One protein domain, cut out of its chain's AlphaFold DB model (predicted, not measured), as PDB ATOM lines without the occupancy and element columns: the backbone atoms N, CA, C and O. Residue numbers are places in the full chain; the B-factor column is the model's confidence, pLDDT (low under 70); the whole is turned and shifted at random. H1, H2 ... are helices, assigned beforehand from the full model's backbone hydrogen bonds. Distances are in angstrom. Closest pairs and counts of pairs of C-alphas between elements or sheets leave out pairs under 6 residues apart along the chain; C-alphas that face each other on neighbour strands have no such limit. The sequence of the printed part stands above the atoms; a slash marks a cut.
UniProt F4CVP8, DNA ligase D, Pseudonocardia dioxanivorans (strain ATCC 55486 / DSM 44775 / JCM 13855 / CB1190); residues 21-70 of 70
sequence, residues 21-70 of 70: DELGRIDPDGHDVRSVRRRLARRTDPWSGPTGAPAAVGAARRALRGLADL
ATOM      1  N   ASP A  21      34.684 -23.842  21.451       94.12
ATOM      2  CA  ASP A  21      34.297 -22.450  21.692       94.12
ATOM      3  C   ASP A  21      32.881 -22.115  21.187       94.12
ATOM      4  O   ASP A  21      32.342 -21.061  21.521       94.12
ATOM      5  N   GLU A  22      32.242 -22.991  20.413       94.56
ATOM      6  CA  GLU A  22      30.843 -22.834  20.005       94.56
ATOM      7  C   GLU A  22      29.865 -23.390  21.054       94.56
ATOM      8  O   GLU A  22      28.691 -23.016  21.058       94.56
ATOM      9  N   LEU A  23      30.329 -24.252  21.969       93.25
ATOM     10  CA  LEU A  23      29.470 -24.877  22.975       93.25
ATOM     11  C   LEU A  23      28.847 -23.827  23.907       93.25
ATOM     12  O   LEU A  23      29.528 -22.957  24.449       93.25
ATOM     13  N   GLY A  24      27.526 -23.908  24.082       93.38
ATOM     14  CA  GLY A  24      26.740 -22.966  24.889       93.38
ATOM     15  C   GLY A  24      26.349 -21.665  24.177       93.38
ATOM     16  O   GLY A  24      25.659 -20.847  24.777       93.38
ATOM     17  N   ARG A  25      26.761 -21.459  22.918       94.12
ATOM     18  CA  ARG A  25      26.410 -20.268  22.113       94.12
ATOM     19  C   ARG A  25      25.484 -20.568  20.935       94.12
ATOM     20  O   ARG A  25      24.982 -19.641  20.307       94.12
ATOM     21  N   ILE A  26      25.325 -21.842  20.600       93.62
ATOM     22  CA  ILE A  26      24.560 -22.328  19.455       93.62
ATOM     23  C   ILE A  26      23.343 -23.123  19.930       93.62
ATOM     24  O   ILE A  26      23.457 -23.943  20.843       93.62
ATOM     25  N   ASP A  27      22.210 -22.920  19.261       94.44
ATOM     26  CA  ASP A  27      21.013 -23.733  19.456       94.44
ATOM     27  C   ASP A  27      21.185 -25.135  18.838       94.44
ATOM     28  O   ASP A  27      21.622 -25.243  17.684       94.44
ATOM     29  N   PRO A  28      20.823 -26.222  19.548       92.69
ATOM     30  CA  PRO A  28      20.990 -27.592  19.054       92.69
ATOM     31  C   PRO A  28      20.336 -27.886  17.692       92.69
ATOM     32  O   PRO A  28      20.804 -28.765  16.969       92.69
ATOM     33  N   ASP A  29      19.269 -27.170  17.331       94.75
ATOM     34  CA  ASP A  29      18.524 -27.288  16.073       94.75
ATOM     35  C   ASP A  29      18.706 -26.080  15.131       94.75
ATOM     36  O   ASP A  29      18.030 -25.978  14.107       94.75
ATOM     37  N   GLY A  30      19.678 -25.201  15.404       94.50
ATOM     38  CA  GLY A  30      19.922 -23.970  14.636       94.50
ATOM     39  C   GLY A  30      20.466 -24.169  13.212       94.50
ATOM     40  O   GLY A  30      20.647 -23.199  12.467       94.50
ATOM     41  N   HIS A  31      20.744 -25.410  12.805       95.56
ATOM     42  CA  HIS A  31      21.182 -25.757  11.455       95.56
ATOM     43  C   HIS A  31      20.358 -26.904  10.879       95.56
ATOM     44  O   HIS A  31      20.217 -27.956  11.489       95.56
ATOM     45  N   ASP A  32      19.879 -26.710   9.657       96.06
ATOM     46  CA  ASP A  32      19.019 -27.620   8.901       96.06
ATOM     47  C   ASP A  32      19.624 -27.955   7.527       96.06
ATOM     48  O   ASP A  32      20.668 -27.429   7.123       96.06
ATOM     49  N   VAL A  33      18.943 -28.811   6.762       93.62
ATOM     50  CA  VAL A  33      19.364 -29.202   5.402       93.62
ATOM     51  C   VAL A  33      19.527 -28.022   4.431       93.62
ATOM     52  O   VAL A  33      20.243 -28.144   3.436       93.62
ATOM     53  N   ARG A  34      18.893 -26.873   4.707       93.56
ATOM     54  CA  ARG A  34      18.954 -25.665   3.868       93.56
ATOM     55  C   ARG A  34      20.145 -24.779   4.231       93.56
ATOM     56  O   ARG A  34      20.757 -24.171   3.354       93.56
ATOM     57  N   SER A  35      20.486 -24.692   5.512       95.06
ATOM     58  CA  SER A  35      21.515 -23.799   6.053       95.06
ATOM     59  C   SER A  35      22.882 -24.464   6.220       95.06
ATOM     60  O   SER A  35      23.900 -23.772   6.130       95.06
ATOM     61  N   VAL A  36      22.941 -25.789   6.387       94.06
ATOM     62  CA  VAL A  36      24.189 -26.517   6.674       94.06
ATOM     63  C   VAL A  36      25.266 -26.324   5.603       94.06
ATOM     64  O   VAL A  36      26.424 -26.093   5.941       94.06
ATOM     65  N   ARG A  37      24.914 -26.312   4.309       91.81
ATOM     66  CA  ARG A  37      25.899 -26.092   3.230       91.81
ATOM     67  C   ARG A  37      26.582 -24.730   3.349       91.81
ATOM     68  O   ARG A  37      27.787 -24.620   3.151       91.81
ATOM     69  N   ARG A  38      25.823 -23.696   3.735       93.81
ATOM     70  CA  ARG A  38      26.356 -22.347   3.971       93.81
ATOM     71  C   ARG A  38      27.288 -22.314   5.182       93.81
ATOM     72  O   ARG A  38      28.272 -21.584   5.142       93.81
ATOM     73  N   ARG A  39      26.996 -23.081   6.241       92.19
ATOM     74  CA  ARG A  39      27.890 -23.219   7.405       92.19
ATOM     75  C   ARG A  39      29.219 -23.845   6.991       92.19
ATOM     76  O   ARG A  39      30.259 -23.244   7.236       92.19
ATOM     77  N   LEU A  40      29.164 -25.003   6.330       90.12
ATOM     78  CA  LEU A  40      30.353 -25.758   5.922       90.12
ATOM     79  C   LEU A  40      31.241 -24.968   4.950       90.12
ATOM     80  O   LEU A  40      32.455 -25.048   5.034       90.12
ATOM     81  N   ALA A  41      30.654 -24.143   4.080       92.25
ATOM     82  CA  ALA A  41      31.423 -23.289   3.174       92.25
ATOM     83  C   ALA A  41      32.136 -22.107   3.865       92.25
ATOM     84  O   ALA A  41      33.049 -21.524   3.289       92.25
ATOM     85  N   ARG A  42      31.699 -21.698   5.065       93.12
ATOM     86  CA  ARG A  42      32.206 -20.504   5.771       93.12
ATOM     87  C   ARG A  42      33.164 -20.822   6.914       93.12
ATOM     88  O   ARG A  42      33.725 -19.903   7.504       93.12
ATOM     89  N   ARG A  43      33.297 -22.094   7.280       88.69
ATOM     90  CA  ARG A  43      34.064 -22.545   8.440       88.69
ATOM     91  C   ARG A  43      35.046 -23.613   7.991       88.69
ATOM     92  O   ARG A  43      34.674 -24.520   7.256       88.69
ATOM     93  N   THR A  44      36.276 -23.528   8.482       91.06
ATOM     94  CA  THR A  44      37.182 -24.677   8.478       91.06
ATOM     95  C   THR A  44      36.553 -25.800   9.296       91.06
ATOM     96  O   THR A  44      35.912 -25.528  10.312       91.06
ATOM     97  N   ASP A  45      36.722 -27.045   8.852       90.56
ATOM     98  CA  ASP A  45      36.215 -28.208   9.576       90.56
ATOM     99  C   ASP A  45      36.834 -28.266  10.989       90.56
ATOM    100  O   ASP A  45      38.054 -28.438  11.110       90.56
ATOM    101  N   PRO A  46      36.030 -28.124  12.064       91.69
ATOM    102  CA  PRO A  46      36.539 -28.139  13.433       91.69
ATOM    103  C   PRO A  46      37.098 -29.507  13.841       91.69
ATOM    104  O   PRO A  46      37.790 -29.602  14.852       91.69
ATOM    105  N   TRP A  47      36.809 -30.566  13.080       89.81
ATOM    106  CA  TRP A  47      37.297 -31.924  13.320       89.81
ATOM    107  C   TRP A  47      38.412 -32.342  12.356       89.81
ATOM    108  O   TRP A  47      38.810 -33.503  12.353       89.81
ATOM    109  N   SER A  48      38.987 -31.395  11.611       89.88
ATOM    110  CA  SER A  48      40.114 -31.624  10.689       89.88
ATOM    111  C   SER A  48      41.440 -32.030  11.357       89.88
ATOM    112  O   SER A  48      42.460 -32.147  10.678       89.88
ATOM    113  N   GLY A  49      41.457 -32.231  12.679       84.12
ATOM    114  CA  GLY A  49      42.630 -32.695  13.418       84.12
ATOM    115  C   GLY A  49      43.085 -34.109  13.019       84.12
ATOM    116  O   GLY A  49      42.452 -34.766  12.192       84.12
ATOM    117  N   PRO A  50      44.186 -34.610  13.614       77.12
ATOM    118  CA  PRO A  50      44.744 -35.915  13.271       77.12
ATOM    119  C   PRO A  50      43.696 -37.026  13.387       77.12
ATOM    120  O   PRO A  50      43.192 -37.321  14.474       77.12
ATOM    121  N   THR A  51      43.375 -37.667  12.266       77.50
ATOM    122  CA  THR A  51      42.529 -38.856  12.252       77.50
ATOM    123  C   THR A  51      43.299 -40.013  12.887       77.50
ATOM    124  O   THR A  51      44.371 -40.395  12.426       77.50
ATOM    125  N   GLY A  52      42.765 -40.562  13.982       68.31
ATOM    126  CA  GLY A  52      43.372 -41.701  14.674       68.31
ATOM    127  C   GLY A  52      44.346 -41.328  15.789       68.31
ATOM    128  O   GLY A  52      45.410 -41.923  15.875       68.31
ATOM    129  N   ALA A  53      43.986 -40.387  16.664       77.62
ATOM    130  CA  ALA A  53      44.618 -40.253  17.977       77.62
ATOM    131  C   ALA A  53      44.004 -41.288  18.951       77.62
ATOM    132  O   ALA A  53      42.961 -41.005  19.550       77.62
ATOM    133  N   PRO A  54      44.565 -42.508  19.096       81.75
ATOM    134  CA  PRO A  54      44.000 -43.507  19.989       81.75
ATOM    135  C   PRO A  54      44.068 -43.011  21.434       81.75
ATOM    136  O   PRO A  54      45.127 -42.639  21.936       81.75
ATOM    137  N   ALA A  55      42.932 -43.054  22.123       85.19
ATOM    138  CA  ALA A  55      42.854 -42.783  23.549       85.19
ATOM    139  C   ALA A  55      42.622 -44.091  24.314       85.19
ATOM    140  O   ALA A  55      41.736 -44.881  23.981       85.19
ATOM    141  N   ALA A  56      43.409 -44.330  25.366       91.00
ATOM    142  CA  ALA A  56      43.224 -45.492  26.225       91.00
ATOM    143  C   ALA A  56      42.021 -45.299  27.168       91.00
ATOM    144  O   ALA A  56      41.939 -44.317  27.904       91.00
ATOM    145  N   VAL A  57      41.132 -46.293  27.248       94.88
ATOM    146  CA  VAL A  57      39.939 -46.258  28.125       94.88
ATOM    147  C   VAL A  57      40.264 -46.413  29.625       94.88
ATOM    148  O   VAL A  57      39.392 -46.283  30.485       94.88
ATOM    149  N   GLY A  58      41.520 -46.710  29.977       96.19
ATOM    150  CA  GLY A  58      41.928 -47.056  31.343       96.19
ATOM    151  C   GLY A  58      41.630 -45.973  32.384       96.19
ATOM    152  O   GLY A  58      41.213 -46.302  33.494       96.19
ATOM    153  N   ALA A  59      41.790 -44.694  32.027       92.81
ATOM    154  CA  ALA A  59      41.460 -43.577  32.912       92.81
ATOM    155  C   ALA A  59      39.953 -43.511  33.207       92.81
ATOM    156  O   ALA A  59      39.566 -43.496  34.375       92.81
ATOM    157  N   ALA A  60      39.112 -43.590  32.171       94.56
ATOM    158  CA  ALA A  60      37.657 -43.617  32.320       94.56
ATOM    159  C   ALA A  60      37.186 -44.820  33.157       94.56
ATOM    160  O   ALA A  60      36.357 -44.668  34.050       94.56
ATOM    161  N   ARG A  61      37.772 -46.012  32.952       96.69
ATOM    162  CA  ARG A  61      37.448 -47.204  33.762       96.69
ATOM    163  C   ARG A  61      37.810 -47.049  35.238       96.69
ATOM    164  O   ARG A  61      37.102 -47.593  36.079       96.69
ATOM    165  N   ARG A  62      38.916 -46.369  35.561       96.69
ATOM    166  CA  ARG A  62      39.284 -46.088  36.959       96.69
ATOM    167  C   ARG A  62      38.288 -45.133  37.606       96.69
ATOM    168  O   ARG A  62      37.830 -45.426  38.702       96.69
ATOM    169  N   ALA A  63      37.928 -44.055  36.909       94.75
ATOM    170  CA  ALA A  63      36.933 -43.102  37.390       94.75
ATOM    171  C   ALA A  63      35.578 -43.779  37.653       94.75
ATOM    172  O   ALA A  63      35.007 -43.596  38.720       94.75
ATOM    173  N   LEU A  64      35.114 -44.632  36.730       96.56
ATOM    174  CA  LEU A  64      33.861 -45.373  36.894       96.56
ATOM    175  C   LEU A  64      33.861 -46.268  38.141       96.56
ATOM    176  O   LEU A  64      32.876 -46.283  38.865       96.56
ATOM    177  N   ARG A  65      34.953 -47.000  38.402       97.19
ATOM    178  CA  ARG A  65      35.058 -47.825  39.617       97.19
ATOM    179  C   ARG A  65      34.988 -46.976  40.881       97.19
ATOM    180  O   ARG A  65      34.198 -47.286  41.755       97.19
ATOM    181  N   GLY A  66      35.717 -45.860  40.911       95.69
ATOM    182  CA  GLY A  66      35.683 -44.942  42.050       95.69
ATOM    183  C   GLY A  66      34.304 -44.339  42.336       95.69
ATOM    184  O   GLY A  66      34.068 -43.941  43.465       95.69
ATOM    185  N   LEU A  67      33.393 -44.282  41.354       94.81
ATOM    186  CA  LEU A  67      32.000 -43.871  41.572       94.81
ATOM    187  C   LEU A  67      31.107 -45.000  42.106       94.81
ATOM    188  O   LEU A  67      30.100 -44.708  42.733       94.81
ATOM    189  N   ALA A  68      31.435 -46.261  41.814       85.94
ATOM    190  CA  ALA A  68      30.676 -47.427  42.276       85.94
ATOM    191  C   ALA A  68      31.056 -47.860  43.703       85.94
ATOM    192  O   ALA A  68      30.304 -48.599  44.331       85.94
ATOM    193  N   ASP A  69      32.215 -47.405  44.182       78.12
ATOM    194  CA  ASP A  69      32.713 -47.620  45.543       78.12
ATOM    195  C   ASP A  69      32.261 -46.504  46.528       78.12
ATOM    196  O   ASP A  69      32.723 -46.476  47.670       78.12
ATOM    197  N   LEU A  70      31.386 -45.583  46.084       61.78
ATOM    198  CA  LEU A  70      30.702 -44.547  46.884       61.78
ATOM    199  C   LEU A  70      29.275 -44.984  47.236       61.78
ATOM    200  O   LEU A  70      28.837 -44.652  48.359       61.78
TER     201      LEU A  70
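AT A GLANCE: This is residues 21 to 70 of the 70 residues of the protein "DNA ligase D" of Pseudonocardia dioxanivorans (strain ATCC 55486 / DSM 44775 / JCM 13855 / CB1190) (UniProt F4CVP8). This model has little regular structure: an open, extended arch with H2 as one leg, the short H1 in the other, and the unnamed residues 43 to 57 spanning between them. Residues 21 to 35, also unnamed, make a loose hook on the H1 side. The printed part has 50 residues, with H1 then H2, 18 residues in all, and no named strand; the class is all helix. It is extended, with a radius of gyration of the C-alphas of 17.9 A and spans of 48 by 26 by 19 A.

HOW THE PARTS SIT: Start at H2, residues 58 to 68, the longest helix. H1, residues 36 to 42, is apart from it. In both, every O i to N i+4 pair is within hydrogen-bond range.

IN THESE COORDINATES: Find C-alpha 58 at (41.928, -47.056, 31.343); from there H2 runs 15.7 A to C-alpha 68. H1 begins at C-alpha 36, (24.189, -26.517, 6.674), and runs 10.1 A.

THE WHOLE: The C-alphas farthest apart are those of Arg 34 and Asp 69, 49.1 A. The H1 to H2 link is long, 15 residues. The printed part has no cut. Residues 52 and 70 are under pLDDT 70.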